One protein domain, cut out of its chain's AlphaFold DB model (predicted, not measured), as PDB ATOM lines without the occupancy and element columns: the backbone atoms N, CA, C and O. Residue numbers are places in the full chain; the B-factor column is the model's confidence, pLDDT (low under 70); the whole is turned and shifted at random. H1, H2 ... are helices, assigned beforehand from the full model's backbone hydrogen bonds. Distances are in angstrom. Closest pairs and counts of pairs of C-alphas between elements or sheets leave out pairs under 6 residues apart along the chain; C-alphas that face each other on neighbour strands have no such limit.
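Overview. This is residues 17 to 80 of the 252 residues of an uncharacterized protein of Candida tenuis (strain ATCC 10573 / BCRC 21748 / CBS 615 / JCM 9827 / NBRC 10315 / NRRL Y-1498 / VKM Y-70) (UniProt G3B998). This is a helical hairpin with unequal arms: the shorter helix H1 runs out, the link turns, and the much longer H2 runs back beside it and on past it. Residues 70 to 80 stick out at one end and residues 41 to 47 at the turn, while residues 17 to 26 form a loop leading into H1. The printed part has 64 residues and two named helices, H1 then H2, with no named strand; the class is all helix. It is loose, with a radius of gyration of the C-alphas of 14.7 A, and a rod spanning 51 by 25 by 18 A.

Arrangement. Look first at H1, residues 27 to 42, then at H2, residues 51 to 79: they form a helical hairpin, running opposite ways at a shallow tilt of 30 degrees. They touch with residues 29 to 36 of H1 and residues 58 to 65 of H2 alone, and the closest C-alphas, of Glu 29 and Leu 62, are 6.6 A apart. In both helices every O i to N i+4 pair is within hydrogen-bond range.

Along the chain. Start at C-alpha 17, at (-89.603, 66.490, 63.001). Find C-alpha 27 at (-92.515, 55.573, 65.899); from there H1 runs 22.8 A to C-alpha 42. Then find C-alpha 51 at (-70.296, 54.565, 57.624), from which H2 runs 42.2 A to C-alpha 79 at (-100.308, 40.557, 83.710).

Size, cuts and confidence. The two C-alphas farthest apart are those of Ser 46 and Tyr 80, 51.4 A. The printed part has no cut, and the link from H1 to H2, 8 residues, is short. In the B-factor column the mean pLDDT of the printed part is 75.9; look for values under 70 at residues 17 to 21, residue 24, residues 44 to 47 and residues 76 to 80.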
ATOM      1  N   THR A  17     -89.950  67.818  63.507       55.62
ATOM      2  CA  THR A  17     -89.603  66.490  63.001       55.62
ATOM      3  C   THR A  17     -90.212  66.317  61.605       55.62
ATOM      4  O   THR A  17     -91.357  65.910  61.419       55.62
ATOM      5  N   ILE A  18     -89.422  66.667  60.580       67.06
ATOM      6  CA  ILE A  18     -89.802  66.564  59.154       67.06
ATOM      7  C   ILE A  18     -90.218  65.123  58.791       67.06
ATOM      8  O   ILE A  18     -91.087  64.915  57.944       67.06
ATOM      9  N   ILE A  19     -89.633  64.118  59.454       68.25
ATOM     10  CA  ILE A  19     -89.922  62.698  59.230       68.25
ATOM     11  C   ILE A  19     -90.761  62.162  60.393       68.25
ATOM     12  O   ILE A  19     -90.251  61.933  61.482       68.25
ATOM     13  N   LYS A  20     -92.054  61.930  60.138       68.00
ATOM     14  CA  LYS A  20     -93.010  61.423  61.142       68.00
ATOM     15  C   LYS A  20     -93.141  59.898  61.164       68.00
ATOM     16  O   LYS A  20     -93.643  59.335  62.131       68.00
ATOM     17  N   SER A  21     -92.731  59.224  60.091       69.69
ATOM     18  CA  SER A  21     -92.781  57.764  59.978       69.69
ATOM     19  C   SER A  21     -91.858  57.265  58.875       69.69
ATOM     20  O   SER A  21     -91.818  57.867  57.801       69.69
ATOM     21  N   ILE A  22     -91.199  56.129  59.102       75.31
ATOM     22  CA  ILE A  22     -90.401  55.419  58.096       75.31
ATOM     23  C   ILE A  22     -90.957  53.989  57.993       75.31
ATOM     24  O   ILE A  22     -91.009  53.308  59.018       75.31
ATOM     25  N   PRO A  23     -91.377  53.510  56.806       71.69
ATOM     26  CA  PRO A  23     -91.810  52.124  56.636       71.69
ATOM     27  C   PRO A  23     -90.750  51.131  57.133       71.69
ATOM     28  O   PRO A  23     -89.557  51.309  56.886       71.69
ATOM     29  N   GLY A  24     -91.180  50.093  57.850       68.56
ATOM     30  CA  GLY A  24     -90.305  49.117  58.506       68.56
ATOM     31  C   GLY A  24     -89.856  49.497  59.925       68.56
ATOM     32  O   GLY A  24     -89.328  48.632  60.638       68.56
ATOM     33  N   PHE A  25     -90.117  50.737  60.360       73.38
ATOM     34  CA  PHE A  25     -89.781  51.248  61.688       73.38
ATOM     35  C   PHE A  25     -91.025  51.733  62.440       73.38
ATOM     36  O   PHE A  25     -91.880  52.434  61.898       73.38
ATOM     37  N   CYS A  26     -91.116  51.377  63.717       74.88
ATOM     38  CA  CYS A  26     -92.110  51.938  64.629       74.88
ATOM     39  C   CYS A  26     -91.749  53.388  64.996       74.88
ATOM     40  O   CYS A  26     -90.594  53.785  64.886       74.88
ATOM     41  N   LYS A  27     -92.715  54.171  65.491       78.75
ATOM     42  CA  LYS A  27     -92.515  55.573  65.899       78.75
ATOM     43  C   LYS A  27     -91.331  55.730  66.860       78.75
ATOM     44  O   LYS A  27     -90.427  56.505  66.583       78.75
ATOM     45  N   ASP A  28     -91.286  54.906  67.899       79.56
ATOM     46  CA  ASP A  28     -90.194  54.910  68.875       79.56
ATOM     47  C   ASP A  28     -88.835  54.565  68.225       79.56
ATOM     48  O   ASP A  28     -87.799  55.109  68.596       79.56
ATOM     49  N   GLU A  29     -88.819  53.688  67.212       81.50
ATOM     50  CA  GLU A  29     -87.600  53.378  66.451       81.50
ATOM     51  C   GLU A  29     -87.174  54.561  65.561       81.50
ATOM     52  O   GLU A  29     -85.980  54.811  65.407       81.50
ATOM     53  N   VAL A  30     -88.129  55.316  65.005       81.81
ATOM     54  CA  VAL A  30     -87.866  56.550  64.245       81.81
ATOM     55  C   VAL A  30     -87.294  57.638  65.159       81.81
ATOM     56  O   VAL A  30     -86.333  58.296  64.769       81.81
ATOM     57  N   ASP A  31     -87.790  57.768  66.390       82.12
ATOM     58  CA  ASP A  31     -87.257  58.715  67.379       82.12
ATOM     59  C   ASP A  31     -85.803  58.373  67.761       82.12
ATOM     60  O   ASP A  31     -84.941  59.256  67.867       82.12
ATOM     61  N   VAL A  32     -85.489  57.077  67.899       83.56
ATOM     62  CA  VAL A  32     -84.117  56.584  68.114       83.56
ATOM     63  C   VAL A  32     -83.207  56.943  66.935       83.56
ATOM     64  O   VAL A  32     -82.102  57.456  67.145       83.56
ATOM     65  N   LEU A  33     -83.665  56.712  65.701       83.12
ATOM     66  CA  LEU A  33     -82.925  57.061  64.485       83.12
ATOM     67  C   LEU A  33     -82.680  58.568  64.388       83.12
ATOM     68  O   LEU A  33     -81.564  59.002  64.107       83.12
ATOM     69  N   GLN A  34     -83.698  59.375  64.673       81.88
ATOM     70  CA  GLN A  34     -83.596  60.825  64.606       81.88
ATOM     71  C   GLN A  34     -82.632  61.372  65.659       81.88
ATOM     72  O   GLN A  34     -81.790  62.212  65.346       81.88
ATOM     73  N   THR A  35     -82.686  60.849  66.885       82.56
ATOM     74  CA  THR A  35     -81.751  61.216  67.958       82.56
ATOM     75  C   THR A  35     -80.305  60.915  67.558       82.56
ATOM     76  O   THR A  35     -79.410  61.736  67.767       82.56
ATOM     77  N   ARG A  36     -80.065  59.761  66.925       79.69
ATOM     78  CA  ARG A  36     -78.736  59.390  66.417       79.69
ATOM     79  C   ARG A  36     -78.278  60.253  65.253       79.69
ATOM     80  O   ARG A  36     -77.119  60.661  65.226       79.69
ATOM     81  N   PHE A  37     -79.173  60.561  64.326       81.81
ATOM     82  CA  PHE A  37     -78.871  61.432  63.199       81.81
ATOM     83  C   PHE A  37     -78.516  62.851  63.661       81.81
ATOM     84  O   PHE A  37     -77.523  63.418  63.208       81.81
ATOM     85  N   LEU A  38     -79.260  63.398  64.626       81.44
ATOM     86  CA  LEU A  38     -78.932  64.680  65.252       81.44
ATOM     87  C   LEU A  38     -77.574  64.622  65.960       81.44
ATOM     88  O   LEU A  38     -76.766  65.536  65.812       81.44
ATOM     89  N   HIS A  39     -77.269  63.526  66.658       78.75
ATOM     90  CA  HIS A  39     -75.955  63.342  67.271       78.75
ATOM     91  C   HIS A  39     -74.825  63.327  66.229       78.75
ATOM     92  O   HIS A  39     -73.821  64.014  66.414       78.75
ATOM     93  N   LEU A  40     -75.004  62.638  65.098       77.69
ATOM     94  CA  LEU A  40     -74.045  62.667  63.990       77.69
ATOM     95  C   LEU A  40     -73.816  64.078  63.438       77.69
ATOM     96  O   LEU A  40     -72.672  64.434  63.171       77.69
ATOM     97  N   GLN A  41     -74.872  64.886  63.293       77.69
ATOM     98  CA  GLN A  41     -74.747  66.272  62.826       77.69
ATOM     99  C   GLN A  41     -73.926  67.149  63.778       77.69
ATOM    100  O   GLN A  41     -73.302  68.113  63.340       77.69
ATOM    101  N   THR A  42     -73.905  66.817  65.072       77.88
ATOM    102  CA  THR A  42     -73.117  67.548  66.077       77.88
ATOM    103  C   THR A  42     -71.647  67.123  66.148       77.88
ATOM    104  O   THR A  42     -70.853  67.799  66.803       77.88
ATOM    105  N   LEU A  43     -71.254  66.029  65.484       78.62
ATOM    106  CA  LEU A  43     -69.870  65.555  65.480       78.62
ATOM    107  C   LEU A  43     -69.027  66.318  64.450       78.62
ATOM    108  O   LEU A  43     -69.387  66.462  63.285       78.62
ATOM    109  N   THR A  44     -67.845  66.763  64.870       66.06
ATOM    110  CA  THR A  44     -66.833  67.354  63.986       66.06
ATOM    111  C   THR A  44     -66.201  66.298  63.074       66.06
ATOM    112  O   THR A  44     -66.089  65.138  63.461       66.06
ATOM    113  N   ALA A  45     -65.698  66.707  61.902       64.56
ATOM    114  CA  ALA A  45     -65.135  65.818  60.871       64.56
ATOM    115  C   ALA A  45     -64.007  64.870  61.347       64.56
ATOM    116  O   ALA A  45     -63.756  63.849  60.715       64.56
ATOM    117  N   SER A  46     -63.332  65.178  62.460       61.44
ATOM    118  CA  SER A  46     -62.308  64.322  63.083       61.44
ATOM    119  C   SER A  46     -62.866  63.174  63.933       61.44
ATOM    120  O   SER A  46     -62.116  62.298  64.351       61.44
ATOM    121  N   THR A  47     -64.160  63.210  64.241       67.06
ATOM    122  CA  THR A  47     -64.841  62.325  65.199       67.06
ATOM    123  C   THR A  47     -66.007  61.583  64.548       67.06
ATOM    124  O   THR A  47     -66.687  60.800  65.207       67.06
ATOM    125  N   THR A  48     -66.250  61.828  63.258       70.44
ATOM    126  CA  THR A  48     -67.281  61.145  62.485       70.44
ATOM    127  C   THR A  48     -66.867  59.682  62.284       70.44
ATOM    128  O   THR A  48     -65.818  59.421  61.687       70.44
ATOM    129  N   PRO A  49     -67.644  58.709  62.790       70.69
ATOM    130  CA  PRO A  49     -67.346  57.296  62.591       70.69
ATOM    131  C   PRO A  49     -67.427  56.923  61.105       70.69
ATOM    132  O   PRO A  49     -68.107  57.582  60.317       70.69
ATOM    133  N   SER A  50     -66.750  55.839  60.714       78.19
ATOM    134  CA  SER A  50     -66.938  55.283  59.372       78.19
ATOM    135  C   SER A  50     -68.396  54.849  59.185       78.19
ATOM    136  O   SER A  50     -69.042  54.412  60.139       78.19
ATOM    137  N   ILE A  51     -68.905  54.932  57.952       77.06
ATOM    138  CA  ILE A  51     -70.296  54.565  57.624       77.06
ATOM    139  C   ILE A  51     -70.616  53.146  58.125       77.06
ATOM    140  O   ILE A  51     -71.618  52.935  58.794       77.06
ATOM    141  N   ALA A  52     -69.702  52.193  57.917       76.38
ATOM    142  CA  ALA A  52     -69.879  50.817  58.377       76.38
ATOM    143  C   ALA A  52     -69.957  50.684  59.912       76.38
ATOM    144  O   ALA A  52     -70.711  49.856  60.420       76.38
ATOM    145  N   ALA A  53     -69.186  51.481  60.661       77.31
ATOM    146  CA  ALA A  53     -69.238  51.475  62.122       77.31
ATOM    147  C   ALA A  53     -70.526  52.125  62.646       77.31
ATOM    148  O   ALA A  53     -71.086  51.664  63.638       77.31
ATOM    149  N   TYR A  54     -71.006  53.169  61.967       80.12
ATOM    150  CA  TYR A  54     -72.281  53.798  62.286       80.12
ATOM    151  C   TYR A  54     -73.457  52.837  62.070       80.12
ATOM    152  O   TYR A  54     -74.259  52.666  62.990       80.12
ATOM    153  N   ASP A  55     -73.505  52.159  60.919       77.44
ATOM    154  CA  ASP A  55     -74.563  51.203  60.569       77.44
ATOM    155  C   ASP A  55     -74.646  50.044  61.577       77.44
ATOM    156  O   ASP A  55     -75.732  49.652  62.010       77.44
ATOM    157  N   GLU A  56     -73.499  49.500  61.998       81.19
ATOM    158  CA  GLU A  56     -73.459  48.404  62.972       81.19
ATOM    159  C   GLU A  56     -73.959  48.847  64.355       81.19
ATOM    160  O   GLU A  56     -74.745  48.151  65.002       81.19
ATOM    161  N   GLU A  57     -73.543  50.031  64.800       82.06
ATOM    162  CA  GLU A  57     -73.930  50.591  66.093       82.06
ATOM    163  C   GLU A  57     -75.415  51.011  66.078       82.06
ATOM    164  O   GLU A  57     -76.116  50.852  67.075       82.06
ATOM    165  N   GLU A  58     -75.939  51.488  64.943       82.12
ATOM    166  CA  GLU A  58     -77.366  51.794  64.755       82.12
ATOM    167  C   GLU A  58     -78.212  50.526  64.848       82.12
ATOM    168  O   GLU A  58     -79.161  50.459  65.635       82.12
ATOM    169  N   ARG A  59     -77.809  49.480  64.120       82.69
ATOM    170  CA  ARG A  59     -78.458  48.169  64.155       82.69
ATOM    171  C   ARG A  59     -78.507  47.600  65.571       82.69
ATOM    172  O   ARG A  59     -79.530  47.050  65.975       82.69
ATOM    173  N   LYS A  60     -77.426  47.753  66.337       84.75
ATOM    174  CA  LYS A  60     -77.336  47.297  67.728       84.75
ATOM    175  C   LYS A  60     -78.292  48.050  68.653       84.75
ATOM    176  O   LYS A  60     -78.973  47.422  69.461       84.75
ATOM    177  N   VAL A  61     -78.373  49.376  68.536       84.50
ATOM    178  CA  VAL A  61     -79.290  50.183  69.357       84.50
ATOM    179  C   VAL A  61     -80.747  49.865  69.031       84.50
ATOM    180  O   VAL A  61     -81.538  49.642  69.947       84.50
ATOM    181  N   LEU A  62     -81.093  49.754  67.748       84.31
ATOM    182  CA  LEU A  62     -82.432  49.345  67.321       84.31
ATOM    183  C   LEU A  62     -82.787  47.942  67.820       84.31
ATOM    184  O   LEU A  62     -83.901  47.713  68.284       84.31
ATOM    185  N   TRP A  63     -81.838  47.005  67.758       84.06
ATOM    186  CA  TRP A  63     -82.022  45.660  68.294       84.06
ATOM    187  C   TRP A  63     -82.316  45.682  69.797       84.06
ATOM    188  O   TRP A  63     -83.289  45.073  70.235       84.06
ATOM    189  N   ASN A  64     -81.530  46.422  70.582       81.31
ATOM    190  CA  ASN A  64     -81.744  46.536  72.024       81.31
ATOM    191  C   ASN A  64     -83.114  47.143  72.347       81.31
ATOM    192  O   ASN A  64     -83.845  46.586  73.163       81.31
ATOM    193  N   HIS A  65     -83.500  48.211  71.642       83.38
ATOM    194  CA  HIS A  65     -84.819  48.820  71.792       83.38
ATOM    195  C   HIS A  65     -85.945  47.814  71.490       83.38
ATOM    196  O   HIS A  65     -86.890  47.686  72.267       83.38
ATOM    197  N   ARG A  66     -85.831  47.020  70.414       80.56
ATOM    198  CA  ARG A  66     -86.808  45.954  70.113       80.56
ATOM    199  C   ARG A  66     -86.898  44.914  71.224       80.56
ATOM    200  O   ARG A  66     -88.004  44.514  71.576       80.56
ATOM    201  N   GLN A  67     -85.764  44.482  71.776       81.88
ATOM    202  CA  GLN A  67     -85.740  43.492  72.854       81.88
ATOM    203  C   GLN A  67     -86.406  44.023  74.129       81.88
ATOM    204  O   GLN A  67     -87.170  43.299  74.768       81.88
ATOM    205  N   GLU A  68     -86.168  45.287  74.480       81.38
ATOM    206  CA  GLU A  68     -86.817  45.945  75.620       81.38
ATOM    207  C   GLU A  68     -88.331  46.048  75.423       81.38
ATOM    208  O   GLU A  68     -89.098  45.670  76.313       81.38
ATOM    209  N   GLN A  69     -88.771  46.467  74.236       79.62
ATOM    210  CA  GLN A  69     -90.191  46.539  73.894       79.62
ATOM    211  C   GLN A  69     -90.852  45.158  73.922       79.62
ATOM    212  O   GLN A  69     -91.938  44.998  74.478       79.62
ATOM    213  N   GLN A  70     -90.184  44.127  73.400       77.88
ATOM    214  CA  GLN A  70     -90.690  42.758  73.446       77.88
ATOM    215  C   GLN A  70     -90.811  42.247  74.889       77.88
ATOM    216  O   GLN A  70     -91.811  41.616  75.243       77.88
ATOM    217  N   ALA A  71     -89.831  42.545  75.744       73.88
ATOM    218  CA  ALA A  71     -89.868  42.182  77.157       73.88
ATOM    219  C   ALA A  71     -91.005  42.902  77.905       73.88
ATOM    220  O   ALA A  71     -91.722  42.275  78.693       73.88
ATOM    221  N   LEU A  72     -91.216  44.193  77.632       76.12
ATOM    222  CA  LEU A  72     -92.322  44.978  78.186       76.12
ATOM    223  C   LEU A  72     -93.677  44.431  77.736       76.12
ATOM    224  O   LEU A  72     -94.546  44.189  78.575       76.12
ATOM    225  N   GLN A  73     -93.846  44.153  76.443       73.06
ATOM    226  CA  GLN A  73     -95.066  43.541  75.921       73.06
ATOM    227  C   GLN A  73     -95.324  42.167  76.543       73.06
ATOM    228  O   GLN A  73     -96.450  41.891  76.952       73.06
ATOM    229  N   GLY A  74     -94.294  41.328  76.688       71.88
ATOM    230  CA  GLY A  74     -94.407  40.028  77.351       71.88
ATOM    231  C   GLY A  74     -94.846  40.152  78.812       71.88
ATOM    232  O   GLY A  74     -95.732  39.422  79.265       71.88
ATOM    233  N   LYS A  75     -94.294  41.130  79.541       73.12
ATOM    234  CA  LYS A  75     -94.682  41.433  80.923       73.12
ATOM    235  C   LYS A  75     -96.131  41.914  81.013       73.12
ATOM    236  O   LYS A  75     -96.879  41.403  81.843       73.12
ATOM    237  N   HIS A  76     -96.545  42.842  80.151       66.94
ATOM    238  CA  HIS A  76     -97.926  43.325  80.104       66.94
ATOM    239  C   HIS A  76     -98.901  42.205  79.737       66.94
ATOM    240  O   HIS A  76     -99.930  42.049  80.389       66.94
ATOM    241  N   PHE A  77     -98.548  41.369  78.762       65.06
ATOM    242  CA  PHE A  77     -99.367  40.233  78.359       65.06
ATOM    243  C   PHE A  77     -99.551  39.212  79.490       65.06
ATOM    244  O   PHE A  77    -100.665  38.741  79.723       65.06
ATOM    245  N   GLY A  78     -98.482  38.915  80.237       64.31
ATOM    246  CA  GLY A  78     -98.527  38.028  81.403       64.31
ATOM    247  C   GLY A  78     -99.348  38.575  82.576       64.31
ATOM    248  O   GLY A  78     -99.869  37.796  83.371       64.31
ATOM    249  N   GLN A  79     -99.508  39.897  82.672       65.06
ATOM    250  CA  GLN A  79    -100.308  40.557  83.710       65.06
ATOM    251  C   GLN A  79    -101.817  40.553  83.411       65.06
ATOM    252  O   GLN A  79    -102.622  40.760  84.320       65.06
ATOM    253  N   TYR A  80    -102.230  40.293  82.166       67.69
ATOM    254  CA  TYR A  80    -103.644  40.241  81.803       67.69
ATOM    255  C   TYR A  80    -104.272  38.889  82.172       67.69
ATOM    256  O   TYR A  80    -104.100  37.883  81.482       67.69
TER     257      TYR A  80